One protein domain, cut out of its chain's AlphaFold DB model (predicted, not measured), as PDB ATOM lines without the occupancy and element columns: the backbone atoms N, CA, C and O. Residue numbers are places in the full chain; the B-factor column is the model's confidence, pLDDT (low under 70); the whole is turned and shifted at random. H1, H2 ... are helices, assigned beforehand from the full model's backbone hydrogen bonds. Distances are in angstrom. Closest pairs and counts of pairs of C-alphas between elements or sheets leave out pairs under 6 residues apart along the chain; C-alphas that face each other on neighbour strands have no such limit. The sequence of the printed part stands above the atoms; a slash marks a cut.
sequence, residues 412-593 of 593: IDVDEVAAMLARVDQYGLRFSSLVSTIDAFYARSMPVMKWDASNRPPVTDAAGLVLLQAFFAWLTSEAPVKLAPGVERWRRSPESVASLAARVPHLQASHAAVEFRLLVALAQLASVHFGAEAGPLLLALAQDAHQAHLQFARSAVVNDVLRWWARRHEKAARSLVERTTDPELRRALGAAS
ATOM      1  N   ILE A 412     -18.978  10.383 -41.008       82.19
ATOM      2  CA  ILE A 412     -17.920  11.095 -41.717       82.19
ATOM      3  C   ILE A 412     -16.663  11.104 -40.852       82.19
ATOM      4  O   ILE A 412     -16.639  11.661 -39.742       82.19
ATOM      5  N   ASP A 413     -15.606  10.483 -41.357       88.44
ATOM      6  CA  ASP A 413     -14.303  10.439 -40.706       88.44
ATOM      7  C   ASP A 413     -13.359  11.554 -41.189       88.44
ATOM      8  O   ASP A 413     -13.702  12.434 -41.986       88.44
ATOM      9  N   VAL A 414     -12.155  11.573 -40.620       89.06
ATOM     10  CA  VAL A 414     -11.162  12.607 -40.918       89.06
ATOM     11  C   VAL A 414     -10.578  12.471 -42.330       89.06
ATOM     12  O   VAL A 414     -10.109  13.470 -42.881       89.06
ATOM     13  N   ASP A 415     -10.586  11.274 -42.921       90.00
ATOM     14  CA  ASP A 415     -10.121  11.004 -44.288       90.00
ATOM     15  C   ASP A 415     -11.127  11.507 -45.318       90.00
ATOM     16  O   ASP A 415     -10.731  12.183 -46.269       90.00
ATOM     17  N   GLU A 416     -12.421  11.320 -45.071       87.81
ATOM     18  CA  GLU A 416     -13.480  11.927 -45.876       87.81
ATOM     19  C   GLU A 416     -13.424  13.460 -45.834       87.81
ATOM     20  O   GLU A 416     -13.545  14.114 -46.875       87.81
ATOM     21  N   VAL A 417     -13.167  14.055 -44.661       87.75
ATOM     22  CA  VAL A 417     -12.954  15.508 -44.537       87.75
ATOM     23  C   VAL A 417     -11.721  15.965 -45.310       87.75
ATOM     24  O   VAL A 417     -11.790  16.966 -46.023       87.75
ATOM     25  N   ALA A 418     -10.602  15.248 -45.209       89.88
ATOM     26  CA  ALA A 418      -9.384  15.598 -45.934       89.88
ATOM     27  C   ALA A 418      -9.573  15.516 -47.453       89.88
ATOM     28  O   ALA A 418      -9.182  16.434 -48.175       89.88
ATOM     29  N   ALA A 419     -10.219  14.451 -47.933       89.88
ATOM     30  CA  ALA A 419     -10.545  14.275 -49.342       89.88
ATOM     31  C   ALA A 419     -11.492  15.377 -49.837       89.88
ATOM     32  O   ALA A 419     -11.278  15.937 -50.911       89.88
ATOM     33  N   MET A 420     -12.503  15.737 -49.041       89.19
ATOM     34  CA  MET A 420     -13.396  16.859 -49.335       89.19
ATOM     35  C   MET A 420     -12.616  18.176 -49.443       89.19
ATOM     36  O   MET A 420     -12.760  18.875 -50.442       89.19
ATOM     37  N   LEU A 421     -11.738  18.487 -48.484       88.44
ATOM     38  CA  LEU A 421     -10.925  19.713 -48.486       88.44
ATOM     39  C   LEU A 421      -9.983  19.793 -49.695       88.44
ATOM     40  O   LEU A 421      -9.885  20.839 -50.333       88.44
ATOM     41  N   ALA A 422      -9.341  18.679 -50.058       90.06
ATOM     42  CA  ALA A 422      -8.521  18.587 -51.267       90.06
ATOM     43  C   ALA A 422      -9.323  18.886 -52.535       90.06
ATOM     44  O   ALA A 422      -8.836  19.568 -53.438       90.06
ATOM     45  N   ARG A 423     -10.574  18.428 -52.592       90.00
ATOM     46  CA  ARG A 423     -11.469  18.702 -53.717       90.00
ATOM     47  C   ARG A 423     -11.974  20.141 -53.719       90.00
ATOM     48  O   ARG A 423     -12.027  20.744 -54.785       90.00
ATOM     49  N   VAL A 424     -12.293  20.722 -52.562       86.69
ATOM     50  CA  VAL A 424     -12.616  22.156 -52.456       86.69
ATOM     51  C   VAL A 424     -11.486  22.997 -53.051       86.69
ATOM     52  O   VAL A 424     -11.753  23.843 -53.903       86.69
ATOM     53  N   ASP A 425     -10.235  22.706 -52.679       87.88
ATOM     54  CA  ASP A 425      -9.051  23.381 -53.225       87.88
ATOM     55  C   ASP A 425      -8.895  23.146 -54.738       87.88
ATOM     56  O   ASP A 425      -8.555  24.073 -55.474       87.88
ATOM     57  N   GLN A 426      -9.140  21.918 -55.210       90.00
ATOM     58  CA  GLN A 426      -9.051  21.548 -56.627       90.00
ATOM     59  C   GLN A 426     -10.061  22.311 -57.494       90.00
ATOM     60  O   GLN A 426      -9.704  22.786 -58.570       90.00
ATOM     61  N   TYR A 427     -11.314  22.413 -57.042       85.88
ATOM     62  CA  TYR A 427     -12.411  23.042 -57.788       85.88
ATOM     63  C   TYR A 427     -12.585  24.536 -57.468       85.88
ATOM     64  O   TYR A 427     -13.448  25.189 -58.051       85.88
ATOM     65  N   GLY A 428     -11.784  25.087 -56.550       82.69
ATOM     66  CA  GLY A 428     -11.857  26.493 -56.148       82.69
ATOM     67  C   GLY A 428     -13.183  26.872 -55.483       82.69
ATOM     68  O   GLY A 428     -13.637  28.009 -55.624       82.69
ATOM     69  N   LEU A 429     -13.832  25.929 -54.792       80.19
ATOM     70  CA  LEU A 429     -15.097  26.187 -54.103       80.19
ATOM     71  C   LEU A 429     -14.859  27.041 -52.849       80.19
ATOM     72  O   LEU A 429     -13.851  26.899 -52.159       80.19
ATOM     73  N   ARG A 430     -15.802  27.930 -52.519       73.31
ATOM     74  CA  ARG A 430     -15.730  28.710 -51.276       73.31
ATOM     75  C   ARG A 430     -16.088  27.841 -50.071       73.31
ATOM     76  O   ARG A 430     -17.120  27.176 -50.069       73.31
ATOM     77  N   PHE A 431     -15.231  27.873 -49.049       68.56
ATOM     78  CA  PHE A 431     -15.364  27.025 -47.863       68.56
ATOM     79  C   PHE A 431     -16.403  27.540 -46.855       68.56
ATOM     80  O   PHE A 431     -17.052  26.724 -46.206       68.56
ATOM     81  N   SER A 432     -16.621  28.863 -46.751       60.44
ATOM     82  CA  SER A 432     -17.659  29.446 -45.873       60.44
ATOM     83  C   SER A 432     -19.030  28.827 -46.108       60.44
ATOM     84  O   SER A 432     -19.732  28.446 -45.181       60.44
ATOM     85  N   SER A 433     -19.333  28.566 -47.367       59.91
ATOM     86  CA  SER A 433     -20.589  28.037 -47.856       59.91
ATOM     87  C   SER A 433     -20.979  26.656 -47.280       59.91
ATOM     88  O   SER A 433     -22.164  26.299 -47.274       59.91
ATOM     89  N   LEU A 434     -20.010  25.887 -46.749       62.59
ATOM     90  CA  LEU A 434     -20.185  24.578 -46.080       62.59
ATOM     91  C   LEU A 434     -20.996  24.626 -44.779       62.59
ATOM     92  O   LEU A 434     -21.423  23.593 -44.267       62.59
ATOM     93  N   VAL A 435     -21.282  25.823 -44.280       61.59
ATOM     94  CA  VAL A 435     -22.150  26.083 -43.124       61.59
ATOM     95  C   VAL A 435     -23.512  25.436 -43.249       61.59
ATOM     96  O   VAL A 435     -24.009  24.855 -42.294       61.59
ATOM     97  N   SER A 436     -24.098  25.478 -44.444       59.84
ATOM     98  CA  SER A 436     -25.408  24.872 -44.680       59.84
ATOM     99  C   SER A 436     -25.385  23.336 -44.611       59.84
ATOM    100  O   SER A 436     -26.412  22.733 -44.313       59.84
ATOM    101  N   THR A 437     -24.224  22.706 -44.829       63.16
ATOM    102  CA  THR A 437     -24.006  21.262 -44.644       63.16
ATOM    103  C   THR A 437     -23.927  20.925 -43.157       63.16
ATOM    104  O   THR A 437     -24.574  19.979 -42.712       63.16
ATOM    105  N   ILE A 438     -23.216  21.741 -42.371       64.25
ATOM    106  CA  ILE A 438     -23.174  21.612 -40.907       64.25
ATOM    107  C   ILE A 438     -24.581  21.814 -40.338       64.25
ATOM    108  O   ILE A 438     -25.108  20.912 -39.692       64.25
ATOM    109  N   ASP A 439     -25.251  22.914 -40.672       60.97
ATOM    110  CA  ASP A 439     -26.631  23.161 -40.250       60.97
ATOM    111  C   ASP A 439     -27.552  21.990 -40.621       60.97
ATOM    112  O   ASP A 439     -28.365  21.575 -39.806       60.97
ATOM    113  N   ALA A 440     -27.431  21.403 -41.814       58.69
ATOM    114  CA  ALA A 440     -28.267  20.272 -42.220       58.69
ATOM    115  C   ALA A 440     -28.014  18.992 -41.396       58.69
ATOM    116  O   ALA A 440     -28.964  18.254 -41.110       58.69
ATOM    117  N   PHE A 441     -26.768  18.729 -40.987       62.00
ATOM    118  CA  PHE A 441     -26.396  17.573 -40.156       62.00
ATOM    119  C   PHE A 441     -26.758  17.764 -38.680       62.00
ATOM    120  O   PHE A 441     -27.229  16.831 -38.016       62.00
ATOM    121  N   TYR A 442     -26.590  18.983 -38.174       58.94
ATOM    122  CA  TYR A 442     -26.816  19.309 -36.772       58.94
ATOM    123  C   TYR A 442     -28.247  19.763 -36.487       58.94
ATOM    124  O   TYR A 442     -28.733  19.465 -35.408       58.94
ATOM    125  N   ALA A 443     -28.996  20.349 -37.427       53.53
ATOM    126  CA  ALA A 443     -30.399  20.735 -37.206       53.53
ATOM    127  C   ALA A 443     -31.342  19.530 -37.052       53.53
ATOM    128  O   ALA A 443     -32.349  19.623 -36.354       53.53
ATOM    129  N   ARG A 444     -31.023  18.382 -37.672       46.12
ATOM    130  CA  ARG A 444     -31.775  17.125 -37.477       46.12
ATOM    131  C   ARG A 444     -31.419  16.413 -36.173       46.12
ATOM    132  O   ARG A 444     -32.268  15.738 -35.602       46.12
ATOM    133  N   SER A 445     -30.184  16.583 -35.710       44.88
ATOM    134  CA  SER A 445     -29.676  15.997 -34.462       44.88
ATOM    135  C   SER A 445     -29.976  16.893 -33.254       44.88
ATOM    136  O   SER A 445     -30.153  16.411 -32.145       44.88
ATOM    137  N   MET A 446     -30.104  18.199 -33.474       47.00
ATOM    138  CA  MET A 446     -30.375  19.225 -32.479       47.00
ATOM    139  C   MET A 446     -31.578  20.079 -32.891       47.00
ATOM    140  O   MET A 446     -31.428  21.267 -33.188       47.00
ATOM    141  N   PRO A 447     -32.820  19.564 -32.821       49.38
ATOM    142  CA  PRO A 447     -33.890  20.459 -32.423       49.38
ATOM    143  C   PRO A 447     -33.425  21.042 -31.087       49.38
ATOM    144  O   PRO A 447     -33.158  20.279 -30.161       49.38
ATOM    145  N   VAL A 448     -33.288  22.365 -31.000       46.91
ATOM    146  CA  VAL A 448     -32.687  23.146 -29.892       46.91
ATOM    147  C   VAL A 448     -33.246  22.799 -28.487       46.91
ATOM    148  O   VAL A 448     -32.746  23.263 -27.469       46.91
ATOM    149  N   MET A 449     -34.244  21.913 -28.394       40.97
ATOM    150  CA  MET A 449     -34.819  21.393 -27.154       40.97
ATOM    151  C   MET A 449     -34.671  19.876 -26.907       40.97
ATOM    152  O   MET A 449     -35.013  19.441 -25.810       40.97
ATOM    153  N   LYS A 450     -34.212  19.046 -27.858       45.25
ATOM    154  CA  LYS A 450     -34.186  17.573 -27.712       45.25
ATOM    155  C   LYS A 450     -33.036  16.922 -28.491       45.25
ATOM    156  O   LYS A 450     -33.265  16.289 -29.517       45.25
ATOM    157  N   TRP A 451     -31.806  17.057 -27.993       44.19
ATOM    158  CA  TRP A 451     -30.737  16.142 -28.402       44.19
ATOM    159  C   TRP A 451     -30.877  14.835 -27.617       44.19
ATOM    160  O   TRP A 451     -30.768  14.842 -26.390       44.19
ATOM    161  N   ASP A 452     -31.138  13.737 -28.321       48.00
ATOM    162  CA  ASP A 452     -31.004  12.384 -27.782       48.00
ATOM    163  C   ASP A 452     -29.573  11.898 -28.048       48.00
ATOM    164  O   ASP A 452     -29.072  12.019 -29.167       48.00
ATOM    165  N   ALA A 453     -28.910  11.331 -27.036       44.22
ATOM    166  CA  ALA A 453     -27.584  10.734 -27.179       44.22
ATOM    167  C   ALA A 453     -27.565   9.557 -28.178       44.22
ATOM    168  O   ALA A 453     -26.489   9.176 -28.648       44.22
ATOM    169  N   SER A 454     -28.734   9.005 -28.529       44.75
ATOM    170  CA  SER A 454     -28.896   8.041 -29.622       44.75
ATOM    171  C   SER A 454     -28.671   8.651 -31.015       44.75
ATOM    172  O   SER A 454     -28.337   7.920 -31.945       44.75
ATOM    173  N   ASN A 455     -28.817   9.973 -31.169       54.62
ATOM    174  CA  ASN A 455     -28.648  10.714 -32.424       54.62
ATOM    175  C   ASN A 455     -27.287  11.420 -32.438       54.62
ATOM    176  O   ASN A 455     -27.190  12.651 -32.363       54.62
ATOM    177  N   ARG A 456     -26.210  10.627 -32.491       57.06
ATOM    178  CA  ARG A 456     -24.865  11.177 -32.695       57.06
ATOM    179  C   ARG A 456     -24.789  11.862 -34.067       57.06
ATOM    180  O   ARG A 456     -25.358  11.337 -35.026       57.06
ATOM    181  N   PRO A 457     -24.091  13.005 -34.174       62.47
ATOM    182  CA  PRO A 457     -23.863  13.634 -35.465       62.47
ATOM    183  C   PRO A 457     -23.122  12.667 -36.388       62.47
ATOM    184  O   PRO A 457     -22.328  11.851 -35.909       62.47
ATOM    185  N   PRO A 458     -23.319  12.768 -37.709       71.50
ATOM    186  CA  PRO A 458     -22.662  11.899 -38.670       71.50
ATOM    187  C   PRO A 458     -21.196  12.307 -38.878       71.50
ATOM    188  O   PRO A 458     -20.711  12.202 -39.986       71.50
ATOM    189  N   VAL A 459     -20.489  12.828 -37.872       79.44
ATOM    190  CA  VAL A 459     -19.099  13.301 -37.981       79.44
ATOM    191  C   VAL A 459     -18.326  12.815 -36.755       79.44
ATOM    192  O   VAL A 459     -18.811  12.935 -35.632       79.44
ATOM    193  N   THR A 460     -17.139  12.242 -36.954       85.69
ATOM    194  CA  THR A 460     -16.237  11.863 -35.848       85.69
ATOM    195  C   THR A 460     -15.601  13.091 -35.195       85.69
ATOM    196  O   THR A 460     -15.462  14.131 -35.835       85.69
ATOM    197  N   ASP A 461     -15.136  12.982 -33.948       84.81
ATOM    198  CA  ASP A 461     -14.482  14.114 -33.271       84.81
ATOM    199  C   ASP A 461     -13.250  14.607 -34.036       84.81
ATOM    200  O   ASP A 461     -13.132  15.800 -34.298       84.81
ATOM    201  N   ALA A 462     -12.388  13.705 -34.518       87.56
ATOM    202  CA  ALA A 462     -11.226  14.074 -35.331       87.56
ATOM    203  C   ALA A 462     -11.612  14.838 -36.614       87.56
ATOM    204  O   ALA A 462     -10.980  15.838 -36.959       87.56
ATOM    205  N   ALA A 463     -12.675  14.405 -37.298       86.88
ATOM    206  CA  ALA A 463     -13.215  15.091 -38.470       86.88
ATOM    207  C   ALA A 463     -13.765  16.482 -38.116       86.88
ATOM    208  O   ALA A 463     -13.467  17.459 -38.806       86.88
ATOM    209  N   GLY A 464     -14.505  16.590 -37.010       85.50
ATOM    210  CA  GLY A 464     -15.040  17.852 -36.501       85.50
ATOM    211  C   GLY A 464     -13.951  18.859 -36.129       85.50
ATOM    212  O   GLY A 464     -14.047  20.031 -36.492       85.50
ATOM    213  N   LEU A 465     -12.870  18.398 -35.489       86.25
ATOM    214  CA  LEU A 465     -11.694  19.211 -35.160       86.25
ATOM    215  C   LEU A 465     -10.998  19.756 -36.416       86.25
ATOM    216  O   LEU A 465     -10.605  20.924 -36.446       86.25
ATOM    217  N   VAL A 466     -10.831  18.927 -37.453       89.19
ATOM    218  CA  VAL A 466     -10.218  19.346 -38.726       89.19
ATOM    219  C   VAL A 466     -11.119  20.327 -39.473       89.19
ATOM    220  O   VAL A 466     -10.625  21.349 -39.949       89.19
ATOM    221  N   LEU A 467     -12.432  20.073 -39.532       86.50
ATOM    222  CA  LEU A 467     -13.391  21.004 -40.133       86.50
ATOM    223  C   LEU A 467     -13.341  22.367 -39.438       86.50
ATOM    224  O   LEU A 467     -13.231  23.383 -40.120       86.50
ATOM    225  N   LEU A 468     -13.351  22.401 -38.102       85.81
ATOM    226  CA  LEU A 468     -13.307  23.657 -37.352       85.81
ATOM    227  C   LEU A 468     -12.031  24.457 -37.652       85.81
ATOM    228  O   LEU A 468     -12.102  25.654 -37.930       85.81
ATOM    229  N   GLN A 469     -10.870  23.798 -37.652       88.81
ATOM    230  CA  GLN A 469      -9.593  24.436 -37.991       88.81
ATOM    231  C   GLN A 469      -9.574  24.959 -39.433       88.81
ATOM    232  O   GLN A 469      -9.085  26.063 -39.674       88.81
ATOM    233  N   ALA A 470     -10.159  24.213 -40.374       87.31
ATOM    234  CA  ALA A 470     -10.298  24.641 -41.760       87.31
ATOM    235  C   ALA A 470     -11.165  25.909 -41.888       87.31
ATOM    236  O   ALA A 470     -10.778  26.840 -42.598       87.31
ATOM    237  N   PHE A 471     -12.275  26.006 -41.142       84.00
ATOM    238  CA  PHE A 471     -13.098  27.222 -41.130       84.00
ATOM    239  C   PHE A 471     -12.329  28.411 -40.571       84.00
ATOM    240  O   PHE A 471     -12.313  29.465 -41.199       84.00
ATOM    241  N   PHE A 472     -11.652  28.256 -39.433       83.25
ATOM    242  CA  PHE A 472     -10.867  29.349 -38.859       83.25
ATOM    243  C   PHE A 472      -9.723  29.782 -39.779       83.25
ATOM    244  O   PHE A 472      -9.519  30.978 -39.962       83.25
ATOM    245  N   ALA A 473      -8.998  28.841 -40.398       84.94
ATOM    246  CA  ALA A 473      -7.964  29.125 -41.401       84.94
ATOM    247  C   ALA A 473      -8.483  29.977 -42.557       84.94
ATOM    248  O   ALA A 473      -7.812  30.922 -42.966       84.94
ATOM    249  N   TRP A 474      -9.683  29.673 -43.038       81.06
ATOM    250  CA  TRP A 474     -10.299  30.427 -44.116       81.06
ATOM    251  C   TRP A 474     -10.800  31.802 -43.649       81.06
ATOM    252  O   TRP A 474     -10.514  32.817 -44.275       81.06
ATOM    253  N   LEU A 475     -11.511  31.858 -42.521       78.69
ATOM    254  CA  LEU A 475     -12.204  33.068 -42.074       78.69
ATOM    255  C   LEU A 475     -11.291  34.179 -41.570       78.69
ATOM    256  O   LEU A 475     -11.685  35.342 -41.620       78.69
ATOM    257  N   THR A 476     -10.094  33.838 -41.095       79.38
ATOM    258  CA  THR A 476      -9.100  34.825 -40.655       79.38
ATOM    259  C   THR A 476      -8.178  35.297 -41.779       79.38
ATOM    260  O   THR A 476      -7.255  36.061 -41.521       79.38
ATOM    261  N   SER A 477      -8.378  34.828 -43.013       78.69
ATOM    262  CA  SER A 477      -7.552  35.194 -44.166       78.69
ATOM    263  C   SER A 477      -8.282  36.169 -45.091       78.69
ATOM    264  O   SER A 477      -9.446  35.961 -45.423       78.69
ATOM    265  N   GLU A 478      -7.587  37.209 -45.557       69.19
ATOM    266  CA  GLU A 478      -8.093  38.128 -46.593       69.19
ATOM    267  C   GLU A 478      -8.015  37.524 -48.003       69.19
ATOM    268  O   GLU A 478      -8.774  37.902 -48.895       69.19
ATOM    269  N   ALA A 479      -7.107  36.567 -48.207       72.81
ATOM    270  CA  ALA A 479      -6.899  35.887 -49.479       72.81
ATOM    271  C   ALA A 479      -7.403  34.434 -49.423       72.81
ATOM    272  O   ALA A 479      -7.373  33.822 -48.349       72.81
ATOM    273  N   PRO A 480      -7.818  33.838 -50.559       70.69
ATOM    274  CA  PRO A 480      -8.139  32.414 -50.625       70.69
ATOM    275  C   PRO A 480      -6.965  31.553 -50.134       70.69
ATOM    276  O   PRO A 480      -5.852  31.655 -50.652       70.69
ATOM    277  N   VAL A 481      -7.216  30.691 -49.147       81.19
ATOM    278  CA  VAL A 481      -6.218  29.767 -48.586       81.19
ATOM    279  C   VAL A 481      -6.518  28.360 -49.073       81.19
ATOM    280  O   VAL A 481      -7.660  27.914 -48.980       81.19
ATOM    281  N   LYS A 482      -5.490  27.651 -49.547       84.50
ATOM    282  CA  LYS A 482      -5.584  26.208 -49.788       84.50
ATOM    283  C   LYS A 482      -5.572  25.472 -48.452       84.50
ATOM    284  O   LYS A 482      -4.610  25.597 -47.691       84.50
ATOM    285  N   LEU A 483      -6.635  24.736 -48.160       85.44
ATOM    286  CA  LEU A 483      -6.853  24.100 -46.860       85.44
ATOM    287  C   LEU A 483      -6.233  22.704 -46.783       85.44
ATOM    288  O   LEU A 483      -5.753  22.307 -45.721       85.44
ATOM    289  N   ALA A 484      -6.176  21.977 -47.900       86.38
ATOM    290  CA  ALA A 484      -5.692  20.601 -47.953       86.38
ATOM    291  C   ALA A 484      -4.249  20.425 -47.442       86.38
ATOM    292  O   ALA A 484      -4.017  19.493 -46.668       86.38
ATOM    293  N   PRO A 485      -3.285  21.322 -47.747       86.88
ATOM    294  CA  PRO A 485      -1.932  21.222 -47.191       86.88
ATOM    295  C   PRO A 485      -1.880  21.341 -45.657       86.88
ATOM    296  O   PRO A 485      -0.942  20.849 -45.031       86.88
ATOM    297  N   GLY A 486      -2.873  21.991 -45.037       84.00
ATOM    298  CA  GLY A 486      -2.960  22.161 -43.586       84.00
ATOM    299  C   GLY A 486      -3.458  20.923 -42.838       84.00
ATOM    300  O   GLY A 486      -3.191  20.797 -41.643       84.00
ATOM    301  N   VAL A 487      -4.128  19.991 -43.525       87.75
ATOM    302  CA  VAL A 487      -4.862  18.882 -42.896       87.75
ATOM    303  C   VAL A 487      -3.945  17.908 -42.163       87.75
ATOM    304  O   VAL A 487      -4.205  17.579 -41.011       87.75
ATOM    305  N   GLU A 488      -2.832  17.498 -42.772       86.56
ATOM    306  CA  GLU A 488      -1.879  16.578 -42.132       86.56
ATOM    307  C   GLU A 488      -1.232  17.175 -40.880       86.56
ATOM    308  O   GLU A 488      -0.999  16.480 -39.889       86.56
ATOM    309  N   ARG A 489      -0.998  18.491 -40.881       89.19
ATOM    310  CA  ARG A 489      -0.531  19.205 -39.690       89.19
ATOM    311  C   ARG A 489      -1.599  19.184 -38.595       89.19
ATOM    312  O   ARG A 489      -1.275  18.855 -37.457       89.19
ATOM    313  N   TRP A 490      -2.852  19.485 -38.935       90.62
ATOM    314  CA  TRP A 490      -3.967  19.493 -37.981       90.62
ATOM    315  C   TRP A 490      -4.291  18.109 -37.420       90.62
ATOM    316  O   TRP A 490      -4.670  18.005 -36.260       90.62
ATOM    317  N   ARG A 491      -4.099  17.041 -38.201       87.00
ATOM    318  CA  ARG A 491      -4.244  15.651 -37.736       87.00
ATOM    319  C   ARG A 491      -3.217  15.286 -36.671       87.00
ATOM    320  O   ARG A 491      -3.549  14.616 -35.701       87.00
ATOM    321  N   ARG A 492      -1.966  15.715 -36.858       86.62
ATOM    322  CA  ARG A 492      -0.856  15.404 -35.942       86.62
ATOM    323  C   ARG A 492      -0.862  16.275 -34.694       86.62
ATOM    324  O   ARG A 492      -0.453  15.820 -33.635       86.62
ATOM    325  N   SER A 493      -1.283  17.528 -34.836       87.50
ATOM    326  CA  SER A 493      -1.302  18.506 -33.754       87.50
ATOM    327  C   SER A 493      -2.485  19.461 -33.937       87.50
ATOM    328  O   SER A 493      -2.292  20.558 -34.472       87.50
ATOM    329  N   PRO A 494      -3.702  19.064 -33.517       85.81
ATOM    330  CA  PRO A 494      -4.865  19.945 -33.548       85.81
ATOM    331  C   PRO A 494      -4.614  21.231 -32.752       85.81
ATOM    332  O   PRO A 494      -4.015  21.199 -31.676       85.81
ATOM    333  N   GLU A 495      -5.081  22.369 -33.265       87.62
ATOM    334  CA  GLU A 495      -5.083  23.629 -32.518       87.62
ATOM    335  C   GLU A 495      -5.914  23.490 -31.229       87.62
ATOM    336  O   GLU A 495      -6.994  22.895 -31.223       87.62
ATOM    337  N   SER A 496      -5.422  24.063 -30.126       88.06
ATOM    338  CA  SER A 496      -6.162  24.079 -28.861       88.06
ATOM    339  C   SER A 496      -7.387  24.996 -28.942       88.06
ATOM    340  O   SER A 496      -7.389  25.983 -29.683       88.06
ATOM    341  N   VAL A 497      -8.411  24.742 -28.115       87.12
ATOM    342  CA  VAL A 497      -9.604  25.612 -28.050       87.12
ATOM    343  C   VAL A 497      -9.232  27.060 -27.735       87.12
ATOM    344  O   VAL A 497      -9.809  27.980 -28.305       87.12
ATOM    345  N   ALA A 498      -8.239  27.276 -26.868       87.00
ATOM    346  CA  ALA A 498      -7.749  28.613 -26.545       87.00
ATOM    347  C   ALA A 498      -7.136  29.320 -27.767       87.00
ATOM    348  O   ALA A 498      -7.391  30.505 -27.973       87.00
ATOM    349  N   SER A 499      -6.382  28.590 -28.601       88.88
ATOM    350  CA  SER A 499      -5.829  29.114 -29.857       88.88
ATOM    351  C   SER A 499      -6.937  29.503 -30.836       88.88
ATOM    352  O   SER A 499      -6.907  30.592 -31.402       88.88
ATOM    353  N   LEU A 500      -7.955  28.653 -30.995       88.00
ATOM    354  CA  LEU A 500      -9.100  28.939 -31.866       88.00
ATOM    355  C   LEU A 500      -9.930  30.125 -31.352       88.00
ATOM    356  O   LEU A 500     -10.296  31.002 -32.129       88.00
ATOM    357  N   ALA A 501     -10.172  30.205 -30.040       87.19
ATOM    358  CA  ALA A 501     -10.887  31.319 -29.417       87.19
ATOM    359  C   ALA A 501     -10.158  32.657 -29.626       87.19
ATOM    360  O   ALA A 501     -10.791  33.663 -29.939       87.19
ATOM    361  N   ALA A 502      -8.823  32.664 -29.533       86.94
ATOM    362  CA  ALA A 502      -8.005  33.853 -29.771       86.94
ATOM    363  C   ALA A 502      -8.051  34.354 -31.227       86.94
ATOM    364  O   ALA A 502      -7.703  35.500 -31.492       86.94
ATOM    365  N   ARG A 503      -8.493  33.519 -32.176       85.25
ATOM    366  CA  ARG A 503      -8.634  33.880 -33.593       85.25
ATOM    367  C   ARG A 503      -9.975  34.526 -33.928       85.25
ATOM    368  O   ARG A 503     -10.081  35.153 -34.978       85.25
ATOM    369  N   VAL A 504     -10.974  34.404 -33.051       81.06
ATOM    370  CA  VAL A 504     -12.320  34.962 -33.261       81.06
ATOM    371  C   VAL A 504     -12.301  36.485 -33.497       81.06
ATOM    372  O   VAL A 504     -12.905  36.921 -34.469       81.06
ATOM    373  N   PRO A 505     -11.541  37.312 -32.747       78.19
ATOM    374  CA  PRO A 505     -11.466  38.755 -33.017       78.19
ATOM    375  C   PRO A 505     -10.849  39.129 -34.377       78.19
ATOM    376  O   PRO A 505     -10.905  40.286 -34.783       78.19
ATOM    377  N   HIS A 506     -10.216  38.173 -35.063       78.75
ATOM    378  CA  HIS A 506      -9.570  38.358 -36.363       78.75
ATOM    379  C   HIS A 506     -10.407  37.808 -37.527       78.75
ATOM    380  O   HIS A 506      -9.906  37.708 -38.650       78.75
ATOM    381  N   LEU A 507     -11.660  37.409 -37.282       76.94
ATOM    382  CA  LEU A 507     -12.564  36.988 -38.346       76.94
ATOM    383  C   LEU A 507     -12.845  38.171 -39.278       76.94
ATOM    384  O   LEU A 507     -13.218  39.263 -38.850       76.94
ATOM    385  N   GLN A 508     -12.676  37.950 -40.578       74.31
ATOM    386  CA  GLN A 508     -12.885  38.992 -41.573       74.31
ATOM    387  C   GLN A 508     -14.356  39.419 -41.603       74.31
ATOM    388  O   GLN A 508     -15.262  38.604 -41.818       74.31
ATOM    389  N   ALA A 509     -14.607  40.720 -41.421       66.12
ATOM    390  CA  ALA A 509     -15.962  41.259 -41.317       66.12
ATOM    391  C   ALA A 509     -16.807  40.975 -42.571       66.12
ATOM    392  O   ALA A 509     -18.015  40.755 -42.456       66.12
ATOM    393  N   SER A 510     -16.169  40.923 -43.744       61.59
ATOM    394  CA  SER A 510     -16.773  40.564 -45.031       61.59
ATOM    395  C   SER A 510     -17.263  39.114 -45.094       61.59
ATOM    396  O   SER A 510     -18.211  38.836 -45.818       61.59
ATOM    397  N   HIS A 511     -16.679  38.189 -44.328       63.25
ATOM    398  CA  HIS A 511     -17.119  36.792 -44.285       63.25
ATOM    399  C   HIS A 511     -18.284  36.597 -43.300       63.25
ATOM    400  O   HIS A 511     -19.281  35.950 -43.618       63.25
ATOM    401  N   ALA A 512     -18.217  37.228 -42.126       56.25
ATOM    402  CA  ALA A 512     -19.232  37.089 -41.078       56.25
ATOM    403  C   ALA A 512     -20.500  37.950 -41.301       56.25
ATOM    404  O   ALA A 512     -21.610  37.545 -40.929       56.25
ATOM    405  N   ALA A 513     -20.387  39.099 -41.982       56.19
ATOM    406  CA  ALA A 513     -21.553  39.917 -42.349       56.19
ATOM    407  C   ALA A 513     -22.478  39.165 -43.307       56.19
ATOM    408  O   ALA A 513     -23.704  39.282 -43.249       56.19
ATOM    409  N   VAL A 514     -21.866  38.341 -44.146       54.16
ATOM    410  CA  VAL A 514     -22.512  37.759 -45.299       54.16
ATOM    411  C   VAL A 514     -23.090  36.369 -44.999       54.16
ATOM    412  O   VAL A 514     -24.107  35.991 -45.578       54.16
ATOM    413  N   GLU A 515     -22.544  35.659 -44.004       60.94
ATOM    414  CA  GLU A 515     -22.974  34.302 -43.655       60.94
ATOM    415  C   GLU A 515     -23.176  34.042 -42.153       60.94
ATOM    416  O   GLU A 515     -22.895  32.969 -41.675       60.94
ATOM    417  N   PHE A 516     -23.768  34.932 -41.369       62.88
ATOM    418  CA  PHE A 516     -24.872  34.534 -40.474       62.88
ATOM    419  C   PHE A 516     -24.861  33.204 -39.719       62.88
ATOM    420  O   PHE A 516     -24.624  33.154 -38.514       62.88
ATOM    421  N   ARG A 517     -25.270  32.151 -40.422       63.34
ATOM    422  CA  ARG A 517     -25.431  30.803 -39.917       63.34
ATOM    423  C   ARG A 517     -24.078  30.168 -39.621       63.34
ATOM    424  O   ARG A 517     -24.013  29.229 -38.852       63.34
ATOM    425  N   LEU A 518     -22.995  30.733 -40.144       71.69
ATOM    426  CA  LEU A 518     -21.624  30.310 -39.944       71.69
ATOM    427  C   LEU A 518     -21.227  30.326 -38.480       71.69
ATOM    428  O   LEU A 518     -20.744  29.319 -37.985       71.69
ATOM    429  N   LEU A 519     -21.480  31.421 -37.760       74.12
ATOM    430  CA  LEU A 519     -21.147  31.489 -36.334       74.12
ATOM    431  C   LEU A 519     -21.941  30.452 -35.524       74.12
ATOM    432  O   LEU A 519     -21.403  29.838 -34.605       74.12
ATOM    433  N   VAL A 520     -23.194  30.202 -35.913       74.19
ATOM    434  CA  VAL A 520     -24.034  29.154 -35.317       74.19
ATOM    435  C   VAL A 520     -23.468  27.766 -35.620       74.19
ATOM    436  O   VAL A 520     -23.290  26.979 -34.695       74.19
ATOM    437  N   ALA A 521     -23.130  27.478 -36.875       75.19
ATOM    438  CA  ALA A 521     -22.541  26.216 -37.306       75.19
ATOM    439  C   ALA A 521     -21.199  25.938 -36.608       75.19
ATOM    440  O   ALA A 521     -20.967  24.824 -36.142       75.19
ATOM    441  N   LEU A 522     -20.338  26.954 -36.458       79.31
ATOM    442  CA  LEU A 522     -19.077  26.848 -35.715       79.31
ATOM    443  C   LEU A 522     -19.318  26.572 -34.231       79.31
ATOM    444  O   LEU A 522     -18.656  25.706 -33.660       79.31
ATOM    445  N   ALA A 523     -20.283  27.259 -33.614       80.12
ATOM    446  CA  ALA A 523     -20.657  27.016 -32.225       80.12
ATOM    447  C   ALA A 523     -21.216  25.597 -32.032       80.12
ATOM    448  O   ALA A 523     -20.836  24.908 -31.088       80.12
ATOM    449  N   GLN A 524     -22.067  25.121 -32.945       78.88
ATOM    450  CA  GLN A 524     -22.596  23.755 -32.918       78.88
ATOM    451  C   GLN A 524     -21.466  22.727 -33.031       78.88
ATOM    452  O   GLN A 524     -21.344  21.870 -32.155       78.88
ATOM    453  N   LEU A 525     -20.595  22.868 -34.033       80.19
ATOM    454  CA  LEU A 525     -19.449  21.984 -34.253       80.19
ATOM    455  C   LEU A 525     -18.518  21.954 -33.028       80.19
ATOM    456  O   LEU A 525     -18.137  20.881 -32.562       80.19
ATOM    457  N   ALA A 526     -18.206  23.123 -32.460       84.31
ATOM    458  CA  ALA A 526     -17.361  23.235 -31.277       84.31
ATOM    459  C   ALA A 526     -17.998  22.578 -30.042       84.31
ATOM    460  O   ALA A 526     -17.351  21.794 -29.348       84.31
ATOM    461  N   SER A 527     -19.275  22.873 -29.784       81.12
ATOM    462  CA  SER A 527     -20.000  22.385 -28.605       81.12
ATOM    463  C   SER A 527     -20.112  20.859 -28.560       81.12
ATOM    464  O   SER A 527     -20.088  20.274 -27.478       81.12
ATOM    465  N   VAL A 528     -20.196  20.221 -29.729       78.94
ATOM    466  CA  VAL A 528     -20.324  18.769 -29.851       78.94
ATOM    467  C   VAL A 528     -18.972  18.073 -29.732       78.94
ATOM    468  O   VAL A 528     -18.868  17.108 -28.978       78.94
ATOM    469  N   HIS A 529     -17.940  18.561 -30.425       82.75
ATOM    470  CA  HIS A 529     -16.672  17.830 -30.554       82.75
ATOM    471  C   HIS A 529     -15.612  18.177 -29.504       82.75
ATOM    472  O   HIS A 529     -14.710  17.378 -29.278       82.75
ATOM    473  N   PHE A 530     -15.713  19.330 -28.833       82.50
ATOM    474  CA  PHE A 530     -14.812  19.680 -27.722       82.50
ATOM    475  C   PHE A 530     -15.445  19.468 -26.342       82.50
ATOM    476  O   PHE A 530     -14.777  19.638 -25.321       82.50
ATOM    477  N   GLY A 531     -16.736  19.115 -26.276       82.06
ATOM    478  CA  GLY A 531     -17.445  18.878 -25.019       82.06
ATOM    479  C   GLY A 531     -17.233  20.013 -24.011       82.06
ATOM    480  O   GLY A 531     -17.416  21.185 -24.332       82.06
ATOM    481  N   ALA A 532     -16.797  19.684 -22.792       82.88
ATOM    482  CA  ALA A 532     -16.572  20.668 -21.727       82.88
ATOM    483  C   ALA A 532     -15.471  21.703 -22.042       82.88
ATOM    484  O   ALA A 532     -15.458  22.774 -21.437       82.88
ATOM    485  N   GLU A 533     -14.565  21.420 -22.979       87.50
ATOM    486  CA  GLU A 533     -13.488  22.342 -23.348       87.50
ATOM    487  C   GLU A 533     -13.947  23.425 -24.326       87.50
ATOM    488  O   GLU A 533     -13.274  24.442 -24.434       87.50
ATOM    489  N   ALA A 534     -15.104  23.267 -24.986       87.25
ATOM    490  CA  ALA A 534     -15.612  24.210 -25.990       87.25
ATOM    491  C   ALA A 534     -15.880  25.623 -25.439       87.25
ATOM    492  O   ALA A 534     -15.924  26.598 -26.189       87.25
ATOM    493  N   GLY A 535     -16.078  25.735 -24.126       85.56
ATOM    494  CA  GLY A 535     -16.605  26.920 -23.457       85.56
ATOM    495  C   GLY A 535     -15.920  28.257 -23.787       85.56
ATOM    496  O   GLY A 535     -16.635  29.199 -24.131       85.56
ATOM    497  N   PRO A 536     -14.578  28.384 -23.745       88.62
ATOM    498  CA  PRO A 536     -13.883  29.621 -24.117       88.62
ATOM    499  C   PRO A 536     -14.121  30.047 -25.569       88.62
ATOM    500  O   PRO A 536     -14.270  31.235 -25.841       88.62
ATOM    501  N   LEU A 537     -14.195  29.090 -26.498       87.38
ATOM    502  CA  LEU A 537     -14.474  29.368 -27.906       87.38
ATOM    503  C   LEU A 537     -15.935  29.767 -28.125       87.38
ATOM    504  O   LEU A 537     -16.195  30.724 -28.848       87.38
ATOM    505  N   LEU A 538     -16.884  29.085 -27.477       84.88
ATOM    506  CA  LEU A 538     -18.300  29.465 -27.534       84.88
ATOM    507  C   LEU A 538     -18.526  30.867 -26.958       84.88
ATOM    508  O   LEU A 538     -19.295  31.641 -27.519       84.88
ATOM    509  N   LEU A 539     -17.829  31.201 -25.868       82.94
ATOM    510  CA  LEU A 539     -17.865  32.534 -25.282       82.94
ATOM    511  C   LEU A 539     -17.302  33.580 -26.252       82.94
ATOM    512  O   LEU A 539     -17.955  34.593 -26.471       82.94
ATOM    513  N   ALA A 540     -16.148  33.317 -26.874       83.06
ATOM    514  CA  ALA A 540     -15.555  34.222 -27.858       83.06
ATOM    515  C   ALA A 540     -16.477  34.442 -29.072       83.06
ATOM    516  O   ALA A 540     -16.710  35.583 -29.459       83.06
ATOM    517  N   LEU A 541     -17.067  33.374 -29.626       80.31
ATOM    518  CA  LEU A 541     -18.034  33.452 -30.733       80.31
ATOM    519  C   LEU A 541     -19.312  34.219 -30.358       80.31
ATOM    520  O   LEU A 541     -19.917  34.849 -31.219       80.31
ATOM    521  N   ALA A 542     -19.738  34.157 -29.093       75.75
ATOM    522  CA  ALA A 542     -20.900  34.893 -28.600       75.75
ATOM    523  C   ALA A 542     -20.586  36.370 -28.281       75.75
ATOM    524  O   ALA A 542     -21.486  37.205 -28.330       75.75
ATOM    525  N   GLN A 543     -19.327  36.683 -27.955       74.19
ATOM    526  CA  GLN A 543     -18.833  38.038 -27.677       74.19
ATOM    527  C   GLN A 543     -18.482  38.828 -28.944       74.19
ATOM    528  O   GLN A 543     -18.454  40.058 -28.890       74.19
ATOM    529  N   ASP A 544     -18.207  38.156 -30.067       67.62
ATOM    530  CA  ASP A 544     -17.887  38.807 -31.339       67.62
ATOM    531  C   ASP A 544     -19.116  39.513 -31.928       67.62
ATOM    532  O   ASP A 544     -19.954  38.951 -32.636       67.62
ATOM    533  N   ALA A 545     -19.239  40.781 -31.552       51.25
ATOM    534  CA  ALA A 545     -20.354  41.659 -31.837       51.25
ATOM    535  C   ALA A 545     -19.881  42.834 -32.700       51.25
ATOM    536  O   ALA A 545     -20.010  44.000 -32.319       51.25
ATOM    537  N   HIS A 546     -19.322  42.567 -33.883       49.81
ATOM    538  CA  HIS A 546     -19.139  43.645 -34.854       49.81
ATOM    539  C   HIS A 546     -20.522  44.256 -35.160       49.81
ATOM    540  O   HIS A 546     -21.465  43.530 -35.473       49.81
ATOM    541  N   GLN A 547     -20.687  45.586 -35.091       48.50
ATOM    542  CA  GLN A 547     -21.990  46.251 -35.315       48.50
ATOM    543  C   GLN A 547     -22.648  45.866 -36.654       48.50
ATOM    544  O   GLN A 547     -23.871  45.768 -36.742       48.50
ATOM    545  N   ALA A 548     -21.838  45.580 -37.677       49.00
ATOM    546  CA  ALA A 548     -22.299  45.084 -38.977       49.00
ATOM    547  C   ALA A 548     -22.868  43.645 -38.939       49.00
ATOM    548  O   ALA A 548     -23.609  43.252 -39.837       49.00
ATOM    549  N   HIS A 549     -22.536  42.846 -37.921       48.78
ATOM    550  CA  HIS A 549     -22.999  41.462 -37.730       48.78
ATOM    551  C   HIS A 549     -24.211  41.360 -36.793       48.78
ATOM    552  O   HIS A 549     -24.885  40.328 -36.772       48.78
ATOM    553  N   LEU A 550     -24.526  42.440 -36.070       50.84
ATOM    554  CA  LEU A 550     -25.599  42.526 -35.074       50.84
ATOM    555  C   LEU A 550     -27.001  42.806 -35.652       50.84
ATOM    556  O   LEU A 550     -27.988  42.682 -34.929       50.84
ATOM    557  N   GLN A 551     -27.141  43.153 -36.937       50.59
ATOM    558  CA  GLN A 551     -28.420  43.663 -37.471       50.59
ATOM    559  C   GLN A 551     -29.488  42.630 -37.881       50.59
ATOM    560  O   GLN A 551     -30.508  43.014 -38.442       50.59
ATOM    561  N   PHE A 552     -29.363  41.348 -37.535       47.72
ATOM    562  CA  PHE A 552     -30.470  40.390 -37.688       47.72
ATOM    563  C   PHE A 552     -30.394  39.301 -36.618       47.72
ATOM    564  O   PHE A 552     -29.574  38.411 -36.765       47.72
ATOM    565  N   ALA A 553     -31.227  39.370 -35.568       49.38
ATOM    566  CA  ALA A 553     -31.680  38.279 -34.673       49.38
ATOM    567  C   ALA A 553     -30.732  37.071 -34.405       49.38
ATOM    568  O   ALA A 553     -31.193  35.940 -34.250       49.38
ATOM    569  N   ARG A 554     -29.410  37.288 -34.345       49.50
ATOM    570  CA  ARG A 554     -28.373  36.235 -34.311       49.50
ATOM    571  C   ARG A 554     -27.824  35.949 -32.916       49.50
ATOM    572  O   ARG A 554     -27.384  34.826 -32.688       49.50
ATOM    573  N   SER A 555     -27.910  36.893 -31.973       56.97
ATOM    574  CA  SER A 555     -27.484  36.641 -30.589       56.97
ATOM    575  C   SER A 555     -28.300  35.512 -29.954       56.97
ATOM    576  O   SER A 555     -27.745  34.677 -29.253       56.97
ATOM    577  N   ALA A 556     -29.594  35.395 -30.275       59.31
ATOM    578  CA  ALA A 556     -30.468  34.374 -29.701       59.31
ATOM    579  C   ALA A 556     -29.991  32.935 -29.973       59.31
ATOM    580  O   ALA A 556     -29.954  32.144 -29.035       59.31
ATOM    581  N   VAL A 557     -29.559  32.618 -31.202       60.34
ATOM    582  CA  VAL A 557     -29.239  31.237 -31.616       60.34
ATOM    583  C   VAL A 557     -27.863  30.781 -31.124       60.34
ATOM    584  O   VAL A 557     -27.733  29.665 -30.626       60.34
ATOM    585  N   VAL A 558     -26.834  31.636 -31.186       68.31
ATOM    586  CA  VAL A 558     -25.531  31.316 -30.565       68.31
ATOM    587  C   VAL A 558     -25.695  31.210 -29.041       68.31
ATOM    588  O   VAL A 558     -25.180  30.274 -28.431       68.31
ATOM    589  N   ASN A 559     -26.514  32.079 -28.434       71.62
ATOM    590  CA  ASN A 559     -26.855  31.989 -27.011       71.62
ATOM    591  C   ASN A 559     -27.710  30.759 -26.669       71.62
ATOM    592  O   ASN A 559     -27.662  30.297 -25.531       71.62
ATOM    593  N   ASP A 560     -28.503  30.229 -27.603       74.56
ATOM    594  CA  ASP A 560     -29.228  28.963 -27.439       74.56
ATOM    595  C   ASP A 560     -28.250  27.780 -27.410       74.56
ATOM    596  O   ASP A 560     -28.352  26.932 -26.522       74.56
ATOM    597  N   VAL A 561     -27.265  27.746 -28.319       74.44
ATOM    598  CA  VAL A 561     -26.197  26.726 -28.323       74.44
ATOM    599  C   VAL A 561     -25.366  26.814 -27.040       74.44
ATOM    600  O   VAL A 561     -25.101  25.794 -26.406       74.44
ATOM    601  N   LEU A 562     -25.022  28.029 -26.599       77.75
ATOM    602  CA  LEU A 562     -24.299  28.256 -25.345       77.75
ATOM    603  C   LEU A 562     -25.112  27.807 -24.119       77.75
ATOM    604  O   LEU A 562     -24.569  27.141 -23.240       77.75
ATOM    605  N   ARG A 563     -26.417  28.112 -24.078       79.31
ATOM    606  CA  ARG A 563     -27.346  27.642 -23.031       79.31
ATOM    607  C   ARG A 563     -27.423  26.124 -22.983       79.31
ATOM    608  O   ARG A 563     -27.362  25.529 -21.908       79.31
ATOM    609  N   TRP A 564     -27.576  25.500 -24.146       80.44
ATOM    610  CA  TRP A 564     -27.610  24.049 -24.276       80.44
ATOM    611  C   TRP A 564     -26.317  23.414 -23.755       80.44
ATOM    612  O   TRP A 564     -26.369  22.496 -22.935       80.44
ATOM    613  N   TRP A 565     -25.165  23.954 -24.158       84.88
ATOM    614  CA  TRP A 565     -23.856  23.482 -23.716       84.88
ATOM    615  C   TRP A 565     -23.692  23.645 -22.199       84.88
ATOM    616  O   TRP A 565     -23.292  22.703 -21.513       84.88
ATOM    617  N   ALA A 566     -24.088  24.800 -21.656       83.50
ATOM    618  CA  ALA A 566     -23.974  25.103 -20.234       83.50
ATOM    619  C   ALA A 566     -24.765  24.122 -19.358       83.50
ATOM    620  O   ALA A 566     -24.251  23.654 -18.345       83.50
ATOM    621  N   ARG A 567     -25.976  23.736 -19.790       82.81
ATOM    622  CA  ARG A 567     -26.805  22.722 -19.106       82.81
ATOM    623  C   ARG A 567     -26.139  21.353 -19.036       82.81
ATOM    624  O   ARG A 567     -26.375  20.605 -18.094       82.81
ATOM    625  N   ARG A 568     -25.323  21.004 -20.032       79.62
ATOM    626  CA  ARG A 568     -24.645  19.701 -20.111       79.62
ATOM    627  C   ARG A 568     -23.283  19.698 -19.415       79.62
ATOM    628  O   ARG A 568     -22.814  18.646 -18.986       79.62
ATOM    629  N   HIS A 569     -22.662  20.867 -19.290       84.81
ATOM    630  CA  HIS A 569     -21.312  21.044 -18.762       84.81
ATOM    631  C   HIS A 569     -21.287  22.053 -17.610       84.81
ATOM    632  O   HIS A 569     -20.458  22.960 -17.575       84.81
ATOM    633  N   GLU A 570     -22.179  21.867 -16.638       84.06
ATOM    634  CA  GLU A 570     -22.464  22.821 -15.559       84.06
ATOM    635  C   GLU A 570     -21.207  23.330 -14.825       84.06
ATOM    636  O   GLU A 570     -21.050  24.529 -14.603       84.06
ATOM    637  N   LYS A 571     -20.252  22.441 -14.511       85.06
ATOM    638  CA  LYS A 571     -18.982  22.826 -13.866       85.06
ATOM    639  C   LYS A 571     -18.148  23.779 -14.729       85.06
ATOM    640  O   LYS A 571     -17.616  24.761 -14.217       85.06
ATOM    641  N   ALA A 572     -18.042  23.497 -16.028       84.81
ATOM    642  CA  ALA A 572     -17.312  24.344 -16.969       84.81
ATOM    643  C   ALA A 572     -18.051  25.673 -17.203       84.81
ATOM    644  O   ALA A 572     -17.421  26.727 -17.266       84.81
ATOM    645  N   ALA A 573     -19.386  25.637 -17.253       85.69
ATOM    646  CA  ALA A 573     -20.224  26.822 -17.396       85.69
ATOM    647  C   ALA A 573     -20.081  27.788 -16.214       85.69
ATOM    648  O   ALA A 573     -19.855  28.976 -16.435       85.69
ATOM    649  N   ARG A 574     -20.116  27.291 -14.968       84.31
ATOM    650  CA  ARG A 574     -19.901  28.111 -13.759       84.31
ATOM    651  C   ARG A 574     -18.556  28.843 -13.802       84.31
ATOM    652  O   ARG A 574     -18.515  30.052 -13.595       84.31
ATOM    653  N   SER A 575     -17.485  28.147 -14.197       84.50
ATOM    654  CA  SER A 575     -16.164  28.769 -14.358       84.50
ATOM    655  C   SER A 575     -16.128  29.872 -15.427       84.50
ATOM    656  O   SER A 575     -15.259  30.741 -15.355       84.50
ATOM    657  N   LEU A 576     -17.014  29.848 -16.428       82.31
ATOM    658  CA  LEU A 576     -17.106  30.892 -17.457       82.31
ATOM    659  C   LEU A 576     -17.983  32.066 -17.020       82.31
ATOM    660  O   LEU A 576     -17.656  33.204 -17.355       82.31
ATOM    661  N   VAL A 577     -19.045  31.820 -16.241       83.38
ATOM    662  CA  VAL A 577     -19.879  32.876 -15.631       83.38
ATOM    663  C   VAL A 577     -19.021  33.821 -14.792       83.38
ATOM    664  O   VAL A 577     -19.176  35.038 -14.881       83.38
ATOM    665  N   GLU A 578     -18.082  33.265 -14.027       80.88
ATOM    666  CA  GLU A 578     -17.150  34.023 -13.184       80.88
ATOM    667  C   GLU A 578     -16.179  34.897 -13.994       80.88
ATOM    668  O   GLU A 578     -15.695  35.911 -13.494       80.88
ATOM    669  N   ARG A 579     -15.904  34.531 -15.254       78.00
ATOM    670  CA  ARG A 579     -14.912  35.195 -16.119       78.00
ATOM    671  C   ARG A 579     -15.512  36.197 -17.099       78.00
ATOM    672  O   ARG A 579     -14.806  37.095 -17.545       78.00
ATOM    673  N   THR A 580     -16.786  36.055 -17.458       77.69
ATOM    674  CA  THR A 580     -17.455  36.983 -18.376       77.69
ATOM    675  C   THR A 580     -18.076  38.155 -17.622       77.69
ATOM    676  O   THR A 580     -18.642  37.989 -16.540       77.69
ATOM    677  N   THR A 581     -17.982  39.361 -18.176       78.94
ATOM    678  CA  THR A 581     -18.601  40.582 -17.628       78.94
ATOM    679  C   THR A 581     -19.910  40.952 -18.324       78.94
ATOM    680  O   THR A 581     -20.605  41.853 -17.863       78.94
ATOM    681  N   ASP A 582     -20.267  40.250 -19.401       78.50
ATOM    682  CA  ASP A 582     -21.469  40.513 -20.188       78.50
ATOM    683  C   ASP A 582     -22.730  39.942 -19.493       78.50
ATOM    684  O   ASP A 582     -22.809  38.731 -19.252       78.50
ATOM    685  N   PRO A 583     -23.734  40.775 -19.157       76.38
ATOM    686  CA  PRO A 583     -24.925  40.351 -18.422       76.38
ATOM    687  C   PRO A 583     -25.905  39.484 -19.233       76.38
ATOM    688  O   PRO A 583     -26.723  38.782 -18.630       76.38
ATOM    689  N   GLU A 584     -25.873  39.520 -20.566       73.31
ATOM    690  CA  GLU A 584     -26.665  38.624 -21.420       73.31
ATOM    691  C   GLU A 584     -26.007  37.248 -21.512       73.31
ATOM    692  O   GLU A 584     -26.678  36.228 -21.340       73.31
ATOM    693  N   LEU A 585     -24.681  37.208 -21.664       73.69
ATOM    694  CA  LEU A 585     -23.926  35.953 -21.679       73.69
ATOM    695  C   LEU A 585     -23.909  35.282 -20.304       73.69
ATOM    696  O   LEU A 585     -24.055  34.063 -20.223       73.69
ATOM    697  N   ARG A 586     -23.834  36.054 -19.209       78.69
ATOM    698  CA  ARG A 586     -24.045  35.526 -17.847       78.69
ATOM    699  C   ARG A 586     -25.420  34.887 -17.700       78.69
ATOM    700  O   ARG A 586     -25.516  33.817 -17.110       78.69
ATOM    701  N   ARG A 587     -26.478  35.500 -18.248       78.19
ATOM    702  CA  ARG A 587     -27.833  34.920 -18.242       78.19
ATOM    703  C   ARG A 587     -27.915  33.644 -19.080       78.19
ATOM    704  O   ARG A 587     -28.531  32.678 -18.640       78.19
ATOM    705  N   ALA A 588     -27.274  33.608 -20.248       73.81
ATOM    706  CA  ALA A 588     -27.216  32.412 -21.085       73.81
ATOM    707  C   ALA A 588     -26.460  31.257 -20.398       73.81
ATOM    708  O   ALA A 588     -26.935  30.126 -20.386       73.81
ATOM    709  N   LEU A 589     -25.322  31.532 -19.762       76.19
ATOM    710  CA  LEU A 589     -24.541  30.528 -19.032       76.19
ATOM    711  C   LEU A 589     -25.192  30.111 -17.697       76.19
ATOM    712  O   LEU A 589     -25.076  28.958 -17.295       76.19
ATOM    713  N   GLY A 590     -25.888  31.036 -17.027       68.44
ATOM    714  CA  GLY A 590     -26.555  30.833 -15.735       68.44
ATOM    715  C   GLY A 590     -27.941  30.182 -15.815       68.44
ATOM    716  O   GLY A 590     -28.462  29.735 -14.805       68.44
ATOM    717  N   ALA A 591     -28.537  30.040 -17.006       58.47
ATOM    718  CA  ALA A 591     -29.798  29.303 -17.201       58.47
ATOM    719  C   ALA A 591     -29.659  27.764 -17.056       58.47
ATOM    720  O   ALA A 591     -30.566  27.014 -17.437       58.47
ATOM    721  N   ALA A 592     -28.502  27.307 -16.573       48.06
ATOM    722  CA  ALA A 592     -28.136  25.924 -16.291       48.06
ATOM    723  C   ALA A 592     -27.952  25.632 -14.788       48.06
ATOM    724  O   ALA A 592     -27.840  24.461 -14.436       48.06
ATOM    725  N   SER A 593     -27.890  26.670 -13.943       40.94
ATOM    726  CA  SER A 593     -27.660  26.579 -12.491       40.94
ATOM    727  C   SER A 593     -28.927  26.716 -11.666       40.94
ATOM    728  O   SER A 593     -29.807  27.500 -12.092       40.94
TER     729      SER A 593
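Overview. This is residues 412 to 593 of the 593 residues of an uncharacterized protein of Pyxidicoccus fallax (UniProt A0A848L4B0). Five helices, H3, H5, H7, H8 and H9, make a bundle with H7 near its middle; H1 and H4 cover one end of it and the H10 and H11 hairpin packs on the other, while H2 crosses H7 at a slant. Residues 446 to 460 make a long loop with no named element. The printed part has 182 residues with eleven named helices, H1 to H11 in chain order, and no named strand: the class is all helix. It is compact, with a radius of gyration of the C-alphas of 15.7 A and spans of 47 by 39 by 28 A.

Along the chain. H1, residues 414 to 427, begins with C-alpha 414 at (-11.162, 12.607, -40.918) and is 19.9 A from first to last C-alpha. H2 holds residues 432 to 445, 21.3 A; H3, 461 to 475, 21.0 A; H4, 484 to 492; H5, 497 to 506; and H6, 509 to 512. H7 holds residues 517 to 529, 18.2 A, with C-alpha 517 at (-25.431, 30.803, -39.917); H8, 531 to 543, 19.4 A; H9, 555 to 568, 20.1 A; and H10, 570 to 577. H11, residues 583 to 590, ends with C-alpha 590 at (-26.555, 30.833, -15.735).

Arrangement. H1 touches H3 with residues 414 to 417 alone, the closest C-alphas being those of Val 414 and Ala 463, 4.0 A apart. H4 touches H1, closest at the C-alphas of Ala 422 and Ala 484, 4.8 A. H2 and H3 form a helical hairpin but only just touch, with 3 pairs of C-alphas within 8 A. H2 touches H7 at a steep tilt of 55 degrees, closest at the C-alphas of Val 435 and Leu 518, 5.3 A. H3 touches H7 at a shallow tilt of 31 degrees, opposite ways, closest at the C-alphas of Asp 461 and His 529, 5.1 A. H6 is close to H3 but not clearly touching, the C-alphas of Leu 475 and His 511 being 6.6 A apart. H5 touches H8, closest at the C-alphas of Ala 501 and Leu 537, 4.4 A. H7 and H8 form a hairpin, as do H8 and H9. H9 touches H11, closest at the C-alphas of Arg 563 and Ala 588, 5.2 A; H10 and H11 form a hairpin. H1 and H11 are apart. Every O i to N i+4 pair is within hydrogen-bond range in H1, H3, H7, H9, H10 and H11, against 6 of 10 in H2, 3 of 5 in H4, 3 of 6 in H5 and 6 of 9 in H8; H6 is too short for such a pair.

Size, cuts and confidence. The C-alphas of Gln 426 and Ser 593, the two farthest apart, are 48.2 A apart. The printed part has no cut, and the links H2 to H3 and H8 to H9 are long. The mean pLDDT of the printed part is 74.4, and 56 residues are under 70, among them 431 to 457 and 544 to 558.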